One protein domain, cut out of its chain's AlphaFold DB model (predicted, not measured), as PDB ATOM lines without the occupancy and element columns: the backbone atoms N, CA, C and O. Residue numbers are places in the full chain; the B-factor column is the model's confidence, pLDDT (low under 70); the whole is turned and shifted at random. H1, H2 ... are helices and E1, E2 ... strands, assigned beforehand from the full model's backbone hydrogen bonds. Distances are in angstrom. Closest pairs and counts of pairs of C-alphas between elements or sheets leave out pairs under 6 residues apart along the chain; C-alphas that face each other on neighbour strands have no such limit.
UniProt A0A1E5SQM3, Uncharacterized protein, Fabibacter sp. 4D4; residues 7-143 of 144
ATOM      1  N   GLU A   7     149.168 152.528  58.122       95.06
ATOM      2  CA  GLU A   7     147.910 152.972  57.516       95.06
ATOM      3  C   GLU A   7     146.694 152.472  58.315       95.06
ATOM      4  O   GLU A   7     145.764 153.221  58.606       95.06
ATOM      5  N   ILE A   8     146.724 151.204  58.743       94.50
ATOM      6  CA  ILE A   8     145.646 150.598  59.540       94.50
ATOM      7  C   ILE A   8     145.628 151.177  60.956       94.50
ATOM      8  O   ILE A   8     144.553 151.364  61.526       94.50
ATOM      9  N   VAL A   9     146.804 151.464  61.524       95.00
ATOM     10  CA  VAL A   9     146.912 152.108  62.841       95.00
ATOM     11  C   VAL A   9     146.305 153.508  62.789       95.00
ATOM     12  O   VAL A   9     145.428 153.807  63.593       95.00
ATOM     13  N   ALA A  10     146.674 154.318  61.797       96.00
ATOM     14  CA  ALA A  10     146.130 155.662  61.623       96.00
ATOM     15  C   ALA A  10     144.607 155.650  61.405       96.00
ATOM     16  O   ALA A  10     143.877 156.442  62.000       96.00
ATOM     17  N   LEU A  11     144.099 154.698  60.618       96.31
ATOM     18  CA  LEU A  11     142.662 154.540  60.400       96.31
ATOM     19  C   LEU A  11     141.922 154.142  61.686       96.31
ATOM     20  O   LEU A  11     140.825 154.632  61.963       96.31
ATOM     21  N   ASN A  12     142.532 153.278  62.498       96.31
ATOM     22  CA  ASN A  12     142.009 152.912  63.808       96.31
ATOM     23  C   ASN A  12     142.028 154.094  64.792       96.31
ATOM     24  O   ASN A  12     141.078 154.261  65.558       96.31
ATOM     25  N   ASP A  13     143.054 154.941  64.745       97.12
ATOM     26  CA  ASP A  13     143.126 156.149  65.568       97.12
ATOM     27  C   ASP A  13     141.985 157.118  65.222       97.12
ATOM     28  O   ASP A  13     141.316 157.613  66.131       97.12
ATOM     29  N   ILE A  14     141.672 157.305  63.932       97.88
ATOM     30  CA  ILE A  14     140.494 158.069  63.476       97.88
ATOM     31  C   ILE A  14     139.205 157.436  64.018       97.88
ATOM     32  O   ILE A  14     138.361 158.130  64.595       97.88
ATOM     33  N   TYR A  15     139.053 156.118  63.858       97.62
ATOM     34  CA  TYR A  15     137.868 155.379  64.295       97.62
ATOM     35  C   TYR A  15     137.583 155.581  65.793       97.62
ATOM     36  O   TYR A  15     136.449 155.882  66.183       97.62
ATOM     37  N   ILE A  16     138.620 155.461  66.630       97.75
ATOM     38  CA  ILE A  16     138.527 155.623  68.085       97.75
ATOM     39  C   ILE A  16     138.306 157.091  68.457       97.75
ATOM     40  O   ILE A  16     137.374 157.390  69.210       97.75
ATOM     41  N   ALA A  17     139.125 158.007  67.931       97.88
ATOM     42  CA  ALA A  17     139.084 159.427  68.283       97.88
ATOM     43  C   ALA A  17     137.716 160.055  67.988       97.88
ATOM     44  O   ALA A  17     137.206 160.849  68.781       97.88
ATOM     45  N   HIS A  18     137.091 159.654  66.882       98.00
ATOM     46  CA  HIS A  18     135.814 160.202  66.441       98.00
ATOM     47  C   HIS A  18     134.607 159.326  66.788       98.00
ATOM     48  O   HIS A  18     133.491 159.659  66.384       98.00
ATOM     49  N   GLN A  19     134.794 158.257  67.571       97.19
ATOM     50  CA  GLN A  19     133.718 157.363  68.020       97.19
ATOM     51  C   GLN A  19     132.823 156.918  66.855       97.19
ATOM     52  O   GLN A  19     131.594 157.078  66.889       97.19
ATOM     53  N   VAL A  20     133.467 156.439  65.791       97.75
ATOM     54  CA  VAL A  20     132.797 156.131  64.533       97.75
ATOM     55  C   VAL A  20     131.833 154.961  64.717       97.75
ATOM     56  O   VAL A  20     132.144 153.955  65.353       97.75
ATOM     57  N   TYR A  21     130.646 155.092  64.137       97.31
ATOM     58  CA  TYR A  21     129.682 154.004  63.998       97.31
ATOM     59  C   TYR A  21     129.132 154.025  62.581       97.31
ATOM     60  O   TYR A  21     128.767 155.094  62.105       97.31
ATOM     61  N   ILE A  22     129.053 152.870  61.921       97.75
ATOM     62  CA  ILE A  22     128.622 152.757  60.524       97.75
ATOM     63  C   ILE A  22     127.547 151.679  60.416       97.75
ATOM     64  O   ILE A  22     127.673 150.601  61.000       97.75
ATOM     65  N   LYS A  23     126.498 151.975  59.653       97.56
ATOM     66  CA  LYS A  23     125.431 151.053  59.286       97.56
ATOM     67  C   LYS A  23     125.188 151.143  57.781       97.56
ATOM     68  O   LYS A  23     124.938 152.223  57.258       97.56
ATOM     69  N   ILE A  24     125.217 149.993  57.116       97.38
ATOM     70  CA  ILE A  24     124.973 149.874  55.679       97.38
ATOM     71  C   ILE A  24     123.505 149.502  55.448       97.38
ATOM     72  O   ILE A  24     122.989 148.577  56.082       97.38
ATOM     73  N   ASP A  25     122.842 150.215  54.543       96.56
ATOM     74  CA  ASP A  25     121.488 149.944  54.068       96.56
ATOM     75  C   ASP A  25     121.506 149.679  52.556       96.56
ATOM     76  O   ASP A  25     121.416 150.590  51.739       96.56
ATOM     77  N   ARG A  26     121.586 148.394  52.187       95.00
ATOM     78  CA  ARG A  26     121.553 147.945  50.784       95.00
ATOM     79  C   ARG A  26     120.160 148.028  50.142       95.00
ATOM     80  O   ARG A  26     120.030 147.728  48.963       95.00
ATOM     81  N   SER A  27     119.112 148.396  50.888       95.44
ATOM     82  CA  SER A  27     117.777 148.611  50.307       95.44
ATOM     83  C   SER A  27     117.633 149.981  49.638       95.44
ATOM     84  O   SER A  27     116.710 150.183  48.851       95.44
ATOM     85  N   GLN A  28     118.553 150.905  49.925       96.19
ATOM     86  CA  GLN A  28     118.641 152.221  49.306       96.19
ATOM     87  C   GLN A  28     119.940 152.315  48.513       96.19
ATOM     88  O   GLN A  28     121.018 152.084  49.058       96.19
ATOM     89  N   VAL A  29     119.834 152.682  47.239       96.62
ATOM     90  CA  VAL A  29     120.970 152.773  46.315       96.62
ATOM     91  C   VAL A  29     120.930 154.073  45.516       96.62
ATOM     92  O   VAL A  29     119.858 154.662  45.329       96.62
ATOM     93  N   LEU A  30     122.094 154.529  45.054       96.44
ATOM     94  CA  LEU A  30     122.211 155.713  44.207       96.44
ATOM     95  C   LEU A  30     122.040 155.341  42.729       96.44
ATOM     96  O   LEU A  30     122.740 154.463  42.239       96.44
ATOM     97  N   GLY A  31     121.139 156.017  42.009       91.19
ATOM     98  CA  GLY A  31     121.042 155.892  40.548       91.19
ATOM     99  C   GLY A  31     120.814 154.460  40.053       91.19
ATOM    100  O   GLY A  31     121.387 154.069  39.041       91.19
ATOM    101  N   ASP A  32     120.041 153.667  40.801       88.94
ATOM    102  CA  ASP A  32     119.786 152.236  40.562       88.94
ATOM    103  C   ASP A  32     121.036 151.323  40.581       88.94
ATOM    104  O   ASP A  32     120.950 150.130  40.273       88.94
ATOM    105  N   GLN A  33     122.197 151.832  41.011       92.81
ATOM    106  CA  GLN A  33     123.439 151.068  41.102       92.81
ATOM    107  C   GLN A  33     123.518 150.279  42.417       92.81
ATOM    108  O   GLN A  33     123.737 150.829  43.491       92.81
ATOM    109  N   GLN A  34     123.387 148.950  42.343       93.12
ATOM    110  CA  GLN A  34     123.398 148.064  43.524       93.12
ATOM    111  C   GLN A  34     124.702 148.100  44.336       93.12
ATOM    112  O   GLN A  34     124.698 147.783  45.526       93.12
ATOM    113  N   TYR A  35     125.804 148.486  43.697       94.12
ATOM    114  CA  TYR A  35     127.109 148.665  44.325       94.12
ATOM    115  C   TYR A  35     127.285 150.053  44.953       94.12
ATOM    116  O   TYR A  35     128.358 150.343  45.447       94.12
ATOM    117  N   TYR A  36     126.247 150.890  44.995       96.81
ATOM    118  CA  TYR A  36     126.291 152.215  45.618       96.81
ATOM    119  C   TYR A  36     125.279 152.305  46.783       96.81
ATOM    120  O   TYR A  36     124.314 153.079  46.719       96.81
ATOM    121  N   PRO A  37     125.398 151.462  47.835       97.75
ATOM    122  CA  PRO A  37     124.442 151.431  48.936       97.75
ATOM    123  C   PRO A  37     124.505 152.692  49.800       97.75
ATOM    124  O   PRO A  37     125.544 153.342  49.942       97.75
ATOM    125  N   ARG A  38     123.389 152.996  50.465       98.00
ATOM    126  CA  ARG A  38     123.348 154.015  51.511       98.00
ATOM    127  C   ARG A  38     124.139 153.550  52.734       98.00
ATOM    128  O   ARG A  38     123.955 152.444  53.242       98.00
ATOM    129  N   VAL A  39     124.952 154.446  53.270       98.50
ATOM    130  CA  VAL A  39     125.721 154.272  54.497       98.50
ATOM    131  C   VAL A  39     125.324 155.369  55.475       98.50
ATOM    132  O   VAL A  39     125.639 156.539  55.270       98.50
ATOM    133  N   ASP A  40     124.641 154.998  56.554       98.50
ATOM    134  CA  ASP A  40     124.384 155.893  57.680       98.50
ATOM    135  C   ASP A  40     125.528 155.756  58.688       98.50
ATOM    136  O   ASP A  40     125.871 154.651  59.119       98.50
ATOM    137  N   PHE A  41     126.112 156.872  59.116       98.25
ATOM    138  CA  PHE A  41     127.231 156.841  60.049       98.25
ATOM    139  C   PHE A  41     127.178 157.953  61.090       98.25
ATOM    140  O   PHE A  41     126.529 158.989  60.933       98.25
ATOM    141  N   LYS A  42     127.860 157.712  62.207       98.31
ATOM    142  CA  LYS A  42     128.085 158.680  63.272       98.31
ATOM    143  C   LYS A  42     129.561 159.041  63.301       98.31
ATOM    144  O   LYS A  42     130.403 158.150  63.303       98.31
ATOM    145  N   PHE A  43     129.853 160.332  63.385       97.88
ATOM    146  CA  PHE A  43     131.209 160.859  63.480       97.88
ATOM    147  C   PHE A  43     131.233 162.000  64.500       97.88
ATOM    148  O   PHE A  43     130.506 162.986  64.368       97.88
ATOM    149  N   SER A  44     132.019 161.848  65.568       97.12
ATOM    150  CA  SER A  44     132.130 162.797  66.688       97.12
ATOM    151  C   SER A  44     130.777 163.248  67.249       97.12
ATOM    152  O   SER A  44     130.501 164.437  67.397       97.12
ATOM    153  N   GLY A  45     129.875 162.298  67.515       96.31
ATOM    154  CA  GLY A  45     128.547 162.612  68.055       96.31
ATOM    155  C   GLY A  45     127.476 162.931  67.006       96.31
ATOM    156  O   GLY A  45     126.297 162.695  67.273       96.31
ATOM    157  N   LYS A  46     127.865 163.411  65.820       98.12
ATOM    158  CA  LYS A  46     126.955 163.841  64.747       98.12
ATOM    159  C   LYS A  46     126.595 162.682  63.823       98.12
ATOM    160  O   LYS A  46     127.378 161.748  63.690       98.12
ATOM    161  N   LYS A  47     125.408 162.735  63.216       98.38
ATOM    162  CA  LYS A  47     124.900 161.711  62.293       98.38
ATOM    163  C   LYS A  47     124.938 162.233  60.865       98.38
ATOM    164  O   LYS A  47     124.533 163.366  60.626       98.38
ATOM    165  N   PHE A  48     125.361 161.376  59.954       98.44
ATOM    166  CA  PHE A  48     125.488 161.642  58.532       98.44
ATOM    167  C   PHE A  48     124.990 160.435  57.746       98.44
ATOM    168  O   PHE A  48     124.809 159.347  58.298       98.44
ATOM    169  N   HIS A  49     124.790 160.640  56.454       98.31
ATOM    170  CA  HIS A  49     124.635 159.547  55.514       98.31
ATOM    171  C   HIS A  49     125.280 159.921  54.188       98.31
ATOM    172  O   HIS A  49     125.324 161.105  53.859       98.31
ATOM    173  N   LEU A  50     125.751 158.921  53.457       97.62
ATOM    174  CA  LEU A  50     126.249 159.016  52.087       97.62
ATOM    175  C   LEU A  50     125.761 157.797  51.311       97.62
ATOM    176  O   LEU A  50     125.341 156.813  51.921       97.62
ATOM    177  N   PHE A  51     125.844 157.840  49.990       98.12
ATOM    178  CA  PHE A  51     125.950 156.613  49.214       98.12
ATOM    179  C   PHE A  51     127.427 156.408  48.882       98.12
ATOM    180  O   PHE A  51     128.113 157.389  48.602       98.12
ATOM    181  N   VAL A  52     127.917 155.179  49.007       97.69
ATOM    182  CA  VAL A  52     129.351 154.868  48.920       97.69
ATOM    183  C   VAL A  52     129.564 153.779  47.888       97.69
ATOM    184  O   VAL A  52     128.827 152.795  47.912       97.69
ATOM    185  N   ASP A  53     130.574 153.945  47.041       95.44
ATOM    186  CA  ASP A  53     130.985 152.911  46.095       95.44
ATOM    187  C   ASP A  53     131.506 151.651  46.818       95.44
ATOM    188  O   ASP A  53     132.468 151.686  47.586       95.44
ATOM    189  N   ASP A  54     130.835 150.530  46.576       95.62
ATOM    190  CA  ASP A  54     131.093 149.189  47.097       95.62
ATOM    191  C   ASP A  54     131.228 148.183  45.936       95.62
ATOM    192  O   ASP A  54     130.761 147.045  46.040       95.62
ATOM    193  N   GLU A  55     131.844 148.585  44.813       89.31
ATOM    194  CA  GLU A  55     132.058 147.743  43.619       89.31
ATOM    195  C   GLU A  55     132.624 146.348  43.959       89.31
ATOM    196  O   GLU A  55     132.225 145.339  43.370       89.31
ATOM    197  N   TYR A  56     133.509 146.265  44.958       89.81
ATOM    198  CA  TYR A  56     134.156 145.020  45.387       89.81
ATOM    199  C   TYR A  56     133.398 144.227  46.475       89.81
ATOM    200  O   TYR A  56     133.933 143.231  46.969       89.81
ATOM    201  N   ASP A  57     132.169 144.618  46.844       92.81
ATOM    202  CA  ASP A  57     131.369 144.018  47.934       92.81
ATOM    203  C   ASP A  57     132.128 143.985  49.283       92.81
ATOM    204  O   ASP A  57     131.988 143.065  50.096       92.81
ATOM    205  N   ASP A  58     132.955 145.001  49.535       93.38
ATOM    206  CA  ASP A  58     133.800 145.129  50.720       93.38
ATOM    207  C   ASP A  58     132.957 145.284  52.002       93.38
ATOM    208  O   ASP A  58     133.312 144.726  53.053       93.38
ATOM    209  N   PHE A  59     131.785 145.929  51.924       94.38
ATOM    210  CA  PHE A  59     130.861 146.050  53.061       94.38
ATOM    211  C   PHE A  59     130.317 144.707  53.564       94.38
ATOM    212  O   PHE A  59     129.893 144.614  54.721       94.38
ATOM    213  N   ARG A  60     130.358 143.634  52.762       91.12
ATOM    214  CA  ARG A  60     129.919 142.297  53.194       91.12
ATOM    215  C   ARG A  60     130.741 141.746  54.353       91.12
ATOM    216  O   ARG A  60     130.216 140.980  55.162       91.12
ATOM    217  N   ASN A  61     132.009 142.136  54.453       86.12
ATOM    218  CA  ASN A  61     132.873 141.730  55.562       86.12
ATOM    219  C   ASN A  61     132.450 142.384  56.885       86.12
ATOM    220  O   ASN A  61     132.795 141.876  57.950       86.12
ATOM    221  N   ASN A  62     131.696 143.489  56.815       87.38
ATOM    222  CA  ASN A  62     131.240 144.292  57.947       87.38
ATOM    223  C   ASN A  62     132.364 144.601  58.954       87.38
ATOM    224  O   ASN A  62     132.152 144.622  60.169       87.38
ATOM    225  N   TYR A  63     133.576 144.811  58.435       93.88
ATOM    226  CA  TYR A  63     134.743 145.112  59.243       93.88
ATOM    227  C   TYR A  63     134.831 146.631  59.455       93.88
ATOM    228  O   TYR A  63     134.965 147.365  58.473       93.88
ATOM    229  N   PRO A  64     134.775 147.144  60.702       95.06
ATOM    230  CA  PRO A  64     134.594 148.577  60.949       95.06
ATOM    231  C   PRO A  64     135.637 149.489  60.298       95.06
ATOM    232  O   PRO A  64     135.280 150.557  59.806       95.06
ATOM    233  N   LEU A  65     136.909 149.073  60.261       96.06
ATOM    234  CA  LEU A  65     137.963 149.883  59.647       96.06
ATOM    235  C   LEU A  65     137.859 149.888  58.121       96.06
ATOM    236  O   LEU A  65     138.009 150.942  57.522       96.06
ATOM    237  N   LEU A  66     137.537 148.755  57.488       96.12
ATOM    238  CA  LEU A  66     137.302 148.723  56.040       96.12
ATOM    239  C   LEU A  66     136.099 149.597  55.663       96.12
ATOM    240  O   LEU A  66     136.186 150.396  54.736       96.12
ATOM    241  N   ASN A  67     135.021 149.526  56.446       97.06
ATOM    242  CA  ASN A  67     133.849 150.371  56.240       97.06
ATOM    243  C   ASN A  67     134.193 151.866  56.375       97.06
ATOM    244  O   ASN A  67     133.735 152.676  55.574       97.06
ATOM    245  N   LEU A  68     135.001 152.241  57.377       97.88
ATOM    246  CA  LEU A  68     135.476 153.619  57.534       97.88
ATOM    247  C   LEU A  68     136.369 154.039  56.360       97.88
ATOM    248  O   LEU A  68     136.212 155.152  55.871       97.88
ATOM    249  N   CYS A  69     137.263 153.163  55.893       97.56
ATOM    250  CA  CYS A  69     138.110 153.424  54.730       97.56
ATOM    251  C   CYS A  69     137.256 153.807  53.515       97.56
ATOM    252  O   CYS A  69     137.464 154.873  52.952       97.56
ATOM    253  N   LEU A  70     136.236 153.006  53.186       97.56
ATOM    254  CA  LEU A  70     135.315 153.273  52.074       97.56
ATOM    255  C   LEU A  70     134.591 154.621  52.217       97.56
ATOM    256  O   LEU A  70     134.538 155.397  51.268       97.56
ATOM    257  N   VAL A  71     134.093 154.944  53.416       98.19
ATOM    258  CA  VAL A  71     133.438 156.239  53.680       98.19
ATOM    259  C   VAL A  71     134.397 157.415  53.465       98.19
ATOM    260  O   VAL A  71     134.001 158.428  52.894       98.19
ATOM    261  N   LEU A  72     135.648 157.307  53.920       98.19
ATOM    262  CA  LEU A  72     136.645 158.364  53.724       98.19
ATOM    263  C   LEU A  72     137.040 158.490  52.248       98.19
ATOM    264  O   LEU A  72     137.142 159.613  51.766       98.19
ATOM    265  N   ARG A  73     137.172 157.371  51.525       96.81
ATOM    266  CA  ARG A  73     137.467 157.357  50.082       96.81
ATOM    267  C   ARG A  73     136.368 158.023  49.261       96.81
ATOM    268  O   ARG A  73     136.676 158.781  48.348       96.81
ATOM    269  N   GLU A  74     135.098 157.816  49.612       97.19
ATOM    270  CA  GLU A  74     133.981 158.517  48.962       97.19
ATOM    271  C   GLU A  74     134.111 160.043  49.114       97.19
ATOM    272  O   GLU A  74     133.934 160.796  48.156       97.19
ATOM    273  N   LEU A  75     134.470 160.501  50.317       98.00
ATOM    274  CA  LEU A  75     134.672 161.919  50.621       98.00
ATOM    275  C   LEU A  75     135.905 162.504  49.918       98.00
ATOM    276  O   LEU A  75     135.848 163.632  49.435       98.00
ATOM    277  N   GLU A  76     137.004 161.757  49.844       96.75
ATOM    278  CA  GLU A  76     138.190 162.137  49.064       96.75
ATOM    279  C   GLU A  76     137.854 162.254  47.578       96.75
ATOM    280  O   GLU A  76     138.225 163.225  46.927       96.75
ATOM    281  N   GLY A  77     137.075 161.311  47.053       94.56
ATOM    282  CA  GLY A  77     136.634 161.333  45.669       94.56
ATOM    283  C   GLY A  77     135.742 162.532  45.318       94.56
ATOM    284  O   GLY A  77     135.689 162.907  44.152       94.56
ATOM    285  N   TYR A  78     135.079 163.163  46.294       95.81
ATOM    286  CA  TYR A  78     134.439 164.471  46.108       95.81
ATOM    287  C   TYR A  78     135.459 165.618  46.054       95.81
ATOM    288  O   TYR A  78     135.308 166.525  45.246       95.81
ATOM    289  N   GLU A  79     136.493 165.594  46.902       95.00
ATOM    290  CA  GLU A  79     137.550 166.621  46.912       95.00
ATOM    291  C   GLU A  79     138.396 166.610  45.637       95.00
ATOM    292  O   GLU A  79     138.844 167.670  45.203       95.00
ATOM    293  N   TYR A  80     138.625 165.431  45.056       92.12
ATOM    294  CA  TYR A  80     139.452 165.268  43.860       92.12
ATOM    295  C   TYR A  80     138.697 165.484  42.546       92.12
ATOM    296  O   TYR A  80     139.343 165.706  41.524       92.12
ATOM    297  N   ALA A  81     137.364 165.444  42.556       91.62
ATOM    298  CA  ALA A  81     136.582 165.723  41.363       91.62
ATOM    299  C   ALA A  81     136.554 167.231  41.066       91.62
ATOM    300  O   ALA A  81     136.156 168.037  41.909       91.62
ATOM    301  N   ASP A  82     136.925 167.608  39.840       86.88
ATOM    302  CA  ASP A  82     136.917 169.008  39.396       86.88
ATOM    303  C   ASP A  82     135.501 169.606  39.408       86.88
ATOM    304  O   ASP A  82     135.284 170.748  39.827       86.88
ATOM    305  N   ASP A  83     134.525 168.831  38.928       93.75
ATOM    306  CA  ASP A  83     133.117 169.200  38.911       93.75
ATOM    307  C   ASP A  83     132.181 167.977  38.931       93.75
ATOM    308  O   ASP A  83     132.596 166.819  38.870       93.75
ATOM    309  N   TYR A  84     130.877 168.258  38.999       96.12
ATOM    310  CA  TYR A  84     129.813 167.255  39.018       96.12
ATOM    311  C   TYR A  84     129.834 166.299  37.814       96.12
ATOM    312  O   TYR A  84     129.539 165.114  37.971       96.12
ATOM    313  N   TYR A  85     130.147 166.790  36.611       96.38
ATOM    314  CA  TYR A  85     130.172 165.954  35.412       96.38
ATOM    315  C   TYR A  85     131.351 164.989  35.444       96.38
ATOM    316  O   TYR A  85     131.164 163.817  35.118       96.38
ATOM    317  N   VAL A  86     132.526 165.455  35.872       95.69
ATOM    318  CA  VAL A  86     133.704 164.600  36.075       95.69
ATOM    319  C   VAL A  86     133.405 163.535  37.131       95.69
ATOM    320  O   VAL A  86     133.550 162.346  36.851       95.69
ATOM    321  N   TRP A  87     132.856 163.936  38.283       95.81
ATOM    322  CA  TRP A  87     132.473 163.016  39.359       95.81
ATOM    323  C   TRP A  87     131.504 161.922  38.880       95.81
ATOM    324  O   TRP A  87     131.691 160.744  39.196       95.81
ATOM    325  N   CYS A  88     130.495 162.291  38.078       95.56
ATOM    326  CA  CYS A  88     129.555 161.332  37.493       95.56
ATOM    327  C   CYS A  88     130.232 160.377  36.501       95.56
ATOM    328  O   CYS A  88     129.932 159.186  36.513       95.56
ATOM    329  N   GLN A  89     131.125 160.880  35.642       94.56
ATOM    330  CA  GLN A  89     131.820 160.059  34.646       94.56
ATOM    331  C   GLN A  89     132.713 159.004  35.295       94.56
ATOM    332  O   GLN A  89     132.648 157.840  34.906       94.56
ATOM    333  N   GLU A  90     133.495 159.387  36.303       92.00
ATOM    334  CA  GLU A  90     134.381 158.473  37.035       92.00
ATOM    335  C   GLU A  90     133.616 157.333  37.719       92.00
ATOM    336  O   GLU A  90     134.119 156.218  37.807       92.00
ATOM    337  N   ARG A  91     132.375 157.595  38.148       91.62
ATOM    338  CA  ARG A  91     131.504 156.644  38.867       91.62
ATOM    339  C   ARG A  91     130.451 155.979  37.987       91.62
ATOM    340  O   ARG A  91     129.557 155.297  38.480       91.62
ATOM    341  N   SER A  92     130.507 156.205  36.672       93.19
ATOM    342  CA  SER A  92     129.500 155.710  35.723       93.19
ATOM    343  C   SER A  92     128.048 156.071  36.107       93.19
ATOM    344  O   SER A  92     127.119 155.305  35.843       93.19
ATOM    345  N   LEU A  93     127.840 157.230  36.740       94.75
ATOM    346  CA  LEU A  93     126.530 157.735  37.168       94.75
ATOM    347  C   LEU A  93     125.875 158.585  36.071       94.75
ATOM    348  O   LEU A  93     126.542 159.295  35.314       94.75
ATOM    349  N   ASP A  94     124.541 158.560  36.005       95.50
ATOM    350  CA  ASP A  94     123.789 159.415  35.082       95.50
ATOM    351  C   ASP A  94     123.764 160.868  35.578       95.50
ATOM    352  O   ASP A  94     123.014 161.219  36.490       95.50
ATOM    353  N   ALA A  95     124.541 161.737  34.925       95.38
ATOM    354  CA  ALA A  95     124.580 163.168  35.224       95.38
ATOM    355  C   ALA A  95     123.215 163.869  35.041       95.38
ATOM    356  O   ALA A  95     122.988 164.931  35.628       95.38
ATOM    357  N   GLY A  96     122.302 163.295  34.248       96.19
ATOM    358  CA  GLY A  96     120.936 163.784  34.066       96.19
ATOM    359  C   GLY A  96     119.985 163.435  35.214       96.19
ATOM    360  O   GLY A  96     118.900 164.018  35.293       96.19
ATOM    361  N   SER A  97     120.373 162.527  36.114       96.56
ATOM    362  CA  SER A  97     119.527 162.067  37.211       96.56
ATOM    363  C   SER A  97     119.408 163.126  38.318       96.56
ATOM    364  O   SER A  97     120.418 163.514  38.917       96.56
ATOM    365  N   PRO A  98     118.182 163.566  38.673       95.69
ATOM    366  CA  PRO A  98     117.977 164.468  39.806       95.69
ATOM    367  C   PRO A  98     118.494 163.886  41.125       95.69
ATOM    368  O   PRO A  98     119.089 164.607  41.916       95.69
ATOM    369  N   GLN A  99     118.341 162.572  41.329       95.69
ATOM    370  CA  GLN A  99     118.822 161.890  42.533       95.69
ATOM    371  C   GLN A  99     120.351 161.974  42.656       95.69
ATOM    372  O   GLN A  99     120.870 162.222  43.742       95.69
ATOM    373  N   VAL A 100     121.070 161.779  41.547       97.12
ATOM    374  CA  VAL A 100     122.540 161.849  41.501       97.12
ATOM    375  C   VAL A 100     123.015 163.274  41.775       97.12
ATOM    376  O   VAL A 100     123.941 163.481  42.560       97.12
ATOM    377  N   LYS A 101     122.328 164.265  41.205       96.88
ATOM    378  CA  LYS A 101     122.617 165.680  41.437       96.88
ATOM    379  C   LYS A 101     122.394 166.100  42.890       96.88
ATOM    380  O   LYS A 101     123.254 166.765  43.469       96.88
ATOM    381  N   ASP A 102     121.268 165.702  43.478       96.69
ATOM    382  CA  ASP A 102     120.951 165.985  44.879       96.69
ATOM    383  C   ASP A 102     121.957 165.297  45.815       96.69
ATOM    384  O   ASP A 102     122.420 165.903  46.782       96.69
ATOM    385  N   ASN A 103     122.369 164.067  45.487       97.06
ATOM    386  CA  ASN A 103     123.418 163.366  46.220       97.06
ATOM    387  C   ASN A 103     124.761 164.102  46.163       97.06
ATOM    388  O   ASN A 103     125.403 164.239  47.196       97.06
ATOM    389  N   TYR A 104     125.183 164.597  44.999       97.62
ATOM    390  CA  TYR A 104     126.444 165.333  44.881       97.62
ATOM    391  C   TYR A 104     126.450 166.610  45.736       97.62
ATOM    392  O   TYR A 104     127.432 166.904  46.418       97.62
ATOM    393  N   ALA A 105     125.337 167.349  45.756       97.44
ATOM    394  CA  ALA A 105     125.194 168.519  46.620       97.44
ATOM    395  C   ALA A 105     125.285 168.140  48.110       97.44
ATOM    396  O   ALA A 105     126.048 168.746  48.861       97.44
ATOM    397  N   HIS A 106     124.562 167.093  48.519       98.00
ATOM    398  CA  HIS A 106     124.593 166.565  49.887       98.00
ATOM    399  C   HIS A 106     125.983 166.039  50.286       98.00
ATOM    400  O   HIS A 106     126.452 166.300  51.395       98.00
ATOM    401  N   LEU A 107     126.689 165.362  49.378       97.75
ATOM    402  CA  LEU A 107     128.064 164.897  49.570       97.75
ATOM    403  C   LEU A 107     129.001 166.071  49.891       97.75
ATOM    404  O   LEU A 107     129.798 165.966  50.821       97.75
ATOM    405  N   GLY A 108     128.839 167.216  49.223       98.06
ATOM    406  CA  GLY A 108     129.585 168.441  49.530       98.06
ATOM    407  C   GLY A 108     129.305 169.024  50.921       98.06
ATOM    408  O   GLY A 108     130.226 169.511  51.593       98.06
ATOM    409  N   GLU A 109     128.061 168.942  51.400       98.38
ATOM    410  CA  GLU A 109     127.694 169.343  52.765       98.38
ATOM    411  C   GLU A 109     128.338 168.424  53.811       98.38
ATOM    412  O   GLU A 109     128.944 168.902  54.779       98.38
ATOM    413  N   VAL A 110     128.256 167.105  53.604       98.56
ATOM    414  CA  VAL A 110     128.864 166.106  54.493       98.56
ATOM    415  C   VAL A 110     130.383 166.247  54.492       98.56
ATOM    416  O   VAL A 110     130.978 166.302  55.567       98.56
ATOM    417  N   TYR A 111     131.004 166.386  53.322       98.56
ATOM    418  CA  TYR A 111     132.434 166.634  53.178       98.56
ATOM    419  C   TYR A 111     132.878 167.847  53.996       98.56
ATOM    420  O   TYR A 111     133.773 167.744  54.837       98.56
ATOM    421  N   SER A 112     132.196 168.982  53.826       98.31
ATOM    422  CA  SER A 112     132.507 170.214  54.557       98.31
ATOM    423  C   SER A 112     132.364 170.027  56.070       98.31
ATOM    424  O   SER A 112     133.210 170.478  56.848       98.31
ATOM    425  N   ALA A 113     131.320 169.315  56.505       98.25
ATOM    426  CA  ALA A 113     131.092 169.016  57.911       98.25
ATOM    427  C   ALA A 113     132.181 168.106  58.497       98.25
ATOM    428  O   ALA A 113     132.694 168.407  59.576       98.25
ATOM    429  N   ILE A 114     132.573 167.033  57.807       98.38
ATOM    430  CA  ILE A 114     133.628 166.119  58.265       98.38
ATOM    431  C   ILE A 114     134.990 166.819  58.268       98.38
ATOM    432  O   ILE A 114     135.685 166.775  59.286       98.38
ATOM    433  N   LYS A 115     135.328 167.568  57.211       98.19
ATOM    434  CA  LYS A 115     136.561 168.368  57.137       98.19
ATOM    435  C   LYS A 115     136.672 169.367  58.289       98.19
ATOM    436  O   LYS A 115     137.747 169.539  58.855       98.19
ATOM    437  N   SER A 116     135.559 169.976  58.709       98.06
ATOM    438  CA  SER A 116     135.541 170.877  59.873       98.06
ATOM    439  C   SER A 116     135.822 170.183  61.216       98.06
ATOM    440  O   SER A 116     136.210 170.848  62.174       98.06
ATOM    441  N   ILE A 117     135.618 168.863  61.302       97.31
ATOM    442  CA  ILE A 117     135.793 168.074  62.531       97.31
ATOM    443  C   ILE A 117     137.211 167.513  62.632       97.31
ATOM    444  O   ILE A 117     137.805 167.577  63.706       97.31
ATOM    445  N   MET A 118     137.730 166.929  61.548       96.31
ATOM    446  CA  MET A 118     139.001 166.192  61.570       96.31
ATOM    447  C   MET A 118     140.140 166.870  60.800       96.31
ATOM    448  O   MET A 118     141.282 166.428  60.881       96.31
ATOM    449  N   GLY A 119     139.862 167.957  60.076       96.75
ATOM    450  CA  GLY A 119     140.825 168.570  59.168       96.75
ATOM    451  C   GLY A 119     140.864 167.838  57.829       96.75
ATOM    452  O   GLY A 119     139.817 167.493  57.284       96.75
ATOM    453  N   LYS A 120     142.064 167.637  57.269       96.06
ATOM    454  CA  LYS A 120     142.228 166.917  55.998       96.06
ATOM    455  C   LYS A 120     141.588 165.526  56.107       96.06
ATOM    456  O   LYS A 120     141.874 164.793  57.051       96.06
ATOM    457  N   ILE A 121     140.746 165.187  55.136       97.81
ATOM    458  CA  ILE A 121     140.170 163.850  54.999       97.81
ATOM    459  C   ILE A 121     141.190 162.992  54.257       97.81
ATOM    460  O   ILE A 121     141.751 163.429  53.256       97.81
ATOM    461  N   ASP A 122     141.487 161.821  54.807       96.69
ATOM    462  CA  ASP A 122     142.492 160.919  54.262       96.69
ATOM    463  C   ASP A 122     142.128 159.483  54.657       96.69
ATOM    464  O   ASP A 122     142.043 159.173  55.853       96.69
ATOM    465  N   SER A 123     141.875 158.615  53.675       96.19
ATOM    466  CA  SER A 123     141.495 157.215  53.919       96.19
ATOM    467  C   SER A 123     142.647 156.331  54.396       96.19
ATOM    468  O   SER A 123     142.427 155.150  54.686       96.19
ATOM    469  N   GLN A 124     143.854 156.893  54.523       97.06
ATOM    470  CA  GLN A 124     145.108 156.277  54.971       97.06
ATOM    471  C   GLN A 124     145.672 155.210  54.027       97.06
ATOM    472  O   GLN A 124     146.868 154.925  54.067       97.06
ATOM    473  N   VAL A 125     144.841 154.615  53.175       94.69
ATOM    474  CA  VAL A 125     145.227 153.602  52.195       94.69
ATOM    475  C   VAL A 125     145.279 154.252  50.824       94.69
ATOM    476  O   VAL A 125     144.275 154.764  50.340       94.69
ATOM    477  N   SER A 126     146.454 154.209  50.193       93.31
ATOM    478  CA  SER A 126     146.630 154.769  48.850       93.31
ATOM    479  C   SER A 126     145.708 154.109  47.823       93.31
ATOM    480  O   SER A 126     145.427 152.912  47.922       93.31
ATOM    481  N   ASP A 127     145.314 154.870  46.800       91.50
ATOM    482  CA  ASP A 127     144.470 154.373  45.705       91.50
ATOM    483  C   ASP A 127     145.080 153.144  45.038       91.50
ATOM    484  O   ASP A 127     144.420 152.117  44.902       91.50
ATOM    485  N   PHE A 128     146.383 153.199  44.753       92.38
ATOM    486  CA  PHE A 128     147.111 152.083  44.160       92.38
ATOM    487  C   PHE A 128     147.036 150.806  45.010       92.38
ATOM    488  O   PHE A 128     146.755 149.730  44.483       92.38
ATOM    489  N   ASP A 129     147.274 150.897  46.326       92.62
ATOM    490  CA  ASP A 129     147.190 149.722  47.202       92.62
ATOM    491  C   ASP A 129     145.747 149.203  47.299       92.62
ATOM    492  O   ASP A 129     145.541 147.984  47.339       92.62
ATOM    493  N   PHE A 130     144.757 150.104  47.325       92.88
ATOM    494  CA  PHE A 130     143.340 149.757  47.410       92.88
ATOM    495  C   PHE A 130     142.852 149.005  46.168       92.88
ATOM    496  O   PHE A 130     142.307 147.903  46.309       92.88
ATOM    497  N   GLU A 131     143.118 149.553  44.979       90.56
ATOM    498  CA  GLU A 131     142.766 148.986  43.670       90.56
ATOM    499  C   GLU A 131     143.481 147.657  43.411       90.56
ATOM    500  O   GLU A 131     142.866 146.670  43.012       90.56
ATOM    501  N   MET A 132     144.782 147.582  43.705       93.44
ATOM    502  CA  MET A 132     145.572 146.365  43.480       93.44
ATOM    503  C   MET A 132     145.369 145.306  44.567       93.44
ATOM    504  O   MET A 132     145.992 144.241  44.517       93.44
ATOM    505  N   ASN A 133     144.527 145.585  45.571       92.00
ATOM    506  CA  ASN A 133     144.342 144.751  46.756       92.00
ATOM    507  C   ASN A 133     145.688 144.290  47.351       92.00
ATOM    508  O   ASN A 133     145.939 143.098  47.579       92.00
ATOM    509  N   ALA A 134     146.576 145.260  47.557       92.00
ATOM    510  CA  ALA A 134     147.937 145.070  48.027       92.00
ATOM    511  C   ALA A 134     148.110 145.630  49.446       92.00
ATOM    512  O   ALA A 134     147.284 146.393  49.947       92.00
ATOM    513  N   ARG A 135     149.195 145.223  50.117       92.25
ATOM    514  CA  ARG A 135     149.671 145.804  51.388       92.25
ATOM    515  C   ARG A 135     148.538 146.063  52.402       92.25
ATOM    516  O   ARG A 135     147.879 145.111  52.820       92.25
ATOM    517  N   ALA A 136     148.325 147.321  52.797       92.25
ATOM    518  CA  ALA A 136     147.340 147.712  53.799       92.25
ATOM    519  C   ALA A 136     145.902 147.374  53.376       92.25
ATOM    520  O   ALA A 136     145.135 146.887  54.203       92.25
ATOM    521  N   ALA A 137     145.549 147.526  52.095       92.50
ATOM    522  CA  ALA A 137     144.227 147.153  51.592       92.50
ATOM    523  C   ALA A 137     143.979 145.644  51.707       92.50
ATOM    524  O   ALA A 137     142.937 145.211  52.201       92.50
ATOM    525  N   GLN A 138     144.976 144.831  51.340       93.38
ATOM    526  CA  GLN A 138     144.894 143.379  51.506       93.38
ATOM    527  C   GLN A 138     144.735 142.989  52.975       93.38
ATOM    528  O   GLN A 138     143.956 142.092  53.307       93.38
ATOM    529  N   ALA A 139     145.484 143.646  53.861       91.69
ATOM    530  CA  ALA A 139     145.399 143.412  55.292       91.69
ATOM    531  C   ALA A 139     144.024 143.816  55.855       91.69
ATOM    532  O   ALA A 139     143.450 143.045  56.624       91.69
ATOM    533  N   LEU A 140     143.451 144.948  55.422       91.06
ATOM    534  CA  LEU A 140     142.092 145.362  55.790       91.06
ATOM    535  C   LEU A 140     141.047 144.333  55.350       91.06
ATOM    536  O   LEU A 140     140.245 143.908  56.174       91.06
ATOM    537  N   ARG A 141     141.090 143.868  54.096       91.12
ATOM    538  CA  ARG A 141     140.125 142.886  53.563       91.12
ATOM    539  C   ARG A 141     140.258 141.488  54.170       91.12
ATOM    540  O   ARG A 141     139.303 140.717  54.175       91.12
ATOM    541  N   ARG A 142     141.442 141.126  54.675       89.38
ATOM    542  CA  ARG A 142     141.670 139.848  55.376       89.38
ATOM    543  C   ARG A 142     141.334 139.902  56.864       89.38
ATOM    544  O   ARG A 142     141.191 138.841  57.471       89.38
ATOM    545  N   SER A 143     141.240 141.097  57.438       79.19
ATOM    546  CA  SER A 143     140.886 141.282  58.842       79.19
ATOM    547  C   SER A 143     139.405 140.946  59.035       79.19
ATOM    548  O   SER A 143     138.550 141.469  58.324       79.19
TER     549      SER A 143
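This is residues 7 to 143 of the 144 residues of an uncharacterized protein of Fabibacter sp. 4D4 (UniProt A0A1E5SQM3). One helix, H3, runs through the middle, with a strongly twisted sheet of three strands over one side of it and the long helix H5 crossing it near its last residues and covering the E3 edge of the sheet. H1 and H7 pack on the beginning of H3, with H6 at a corner with H7, while H4 lies by the other end of H3. The printed part has 137 residues, with seven named helices and three named strands in the order H1 E1 E2 E3 H2 H3 H4 H5 H6 H7; the sheet runs E1 E2 E3, antiparallel throughout, and the class is mixed, helices and strands. The whole is compact and rounded, with a radius of gyration of the C-alphas of 14.2 A and spans of 40 by 31 by 29 A.

H1, residues 7 to 17, leads by a tight link to E1, residues 21 to 30, which bends by 90 degrees at residue 27. E1 forms a hairpin with E2, residues 33 to 43, antiparallel at 151 degrees, with N 23 and O 40 within hydrogen-bond range at 2.8 A. E2 forms a hairpin with E3, residues 46 to 51, at 170 degrees, with N 41 and O 48 at 2.9 A; the three make a meander, each strand the antiparallel neighbour of the one before. H2, residues 58 to 61, only grazes the sheet and touches H3, residues 64 to 80, only at the corner, with the closest C-alphas, those of Phe 59 and Asn 67, 6.1 A apart. H3, the hub, is on one face of the sheet, two layers, at a height over the sheet of 10.6 A. H3 touches H1 with residues 65 to 69 alone, about perpendicular at 83 degrees; the closest C-alphas, those of Asn 12 and Leu 65, are 6.5 A apart. H4, residues 84 to 90, is close to H3 but not clearly touching, its closest C-alphas being those of Tyr 78 and Trp 87, 7.2 A. H5, residues 98 to 118, is on the sheet over E2 and E3, slantwise at 39 degrees to E3 on the local plane. H5 touches H3 at 72 degrees, only just about perpendicular; the closest C-alphas, those of Leu 75 and Tyr 111, are 5.8 A apart. H6, residues 127 to 131, touches H7, residues 135 to 142, only at the corner, with the closest C-alphas, those of Phe 130 and Ala 137, 5.0 A apart. H7 only just touches H3, with 3 pairs of C-alphas within 8 A, the closest those of Leu 66 and Leu 140, 5.9 A. In H1, H3, H4, H5, H6 and H7 every O i to N i+4 pair is within hydrogen-bond range; H2 is too short for one.

H1 begins at C-alpha 7 at (147.910, 152.972, 57.516). From first to last C-alpha H1 measures 15.3 A, E1 21.2 A, E2 25.6 A, E3 17.2 A, H3 24.4 A and H5 30.3 A. H5 ends at C-alpha 118 at (139.001, 166.192, 61.570), and H7 at C-alpha 142 at (141.670, 139.848, 55.376).

The two C-alphas farthest apart, those of Val 9 and Gly 96, are 40.5 A apart. The printed part has no cut and no long link. The mean pLDDT of the printed part is 95.3, and no printed residue is under 70.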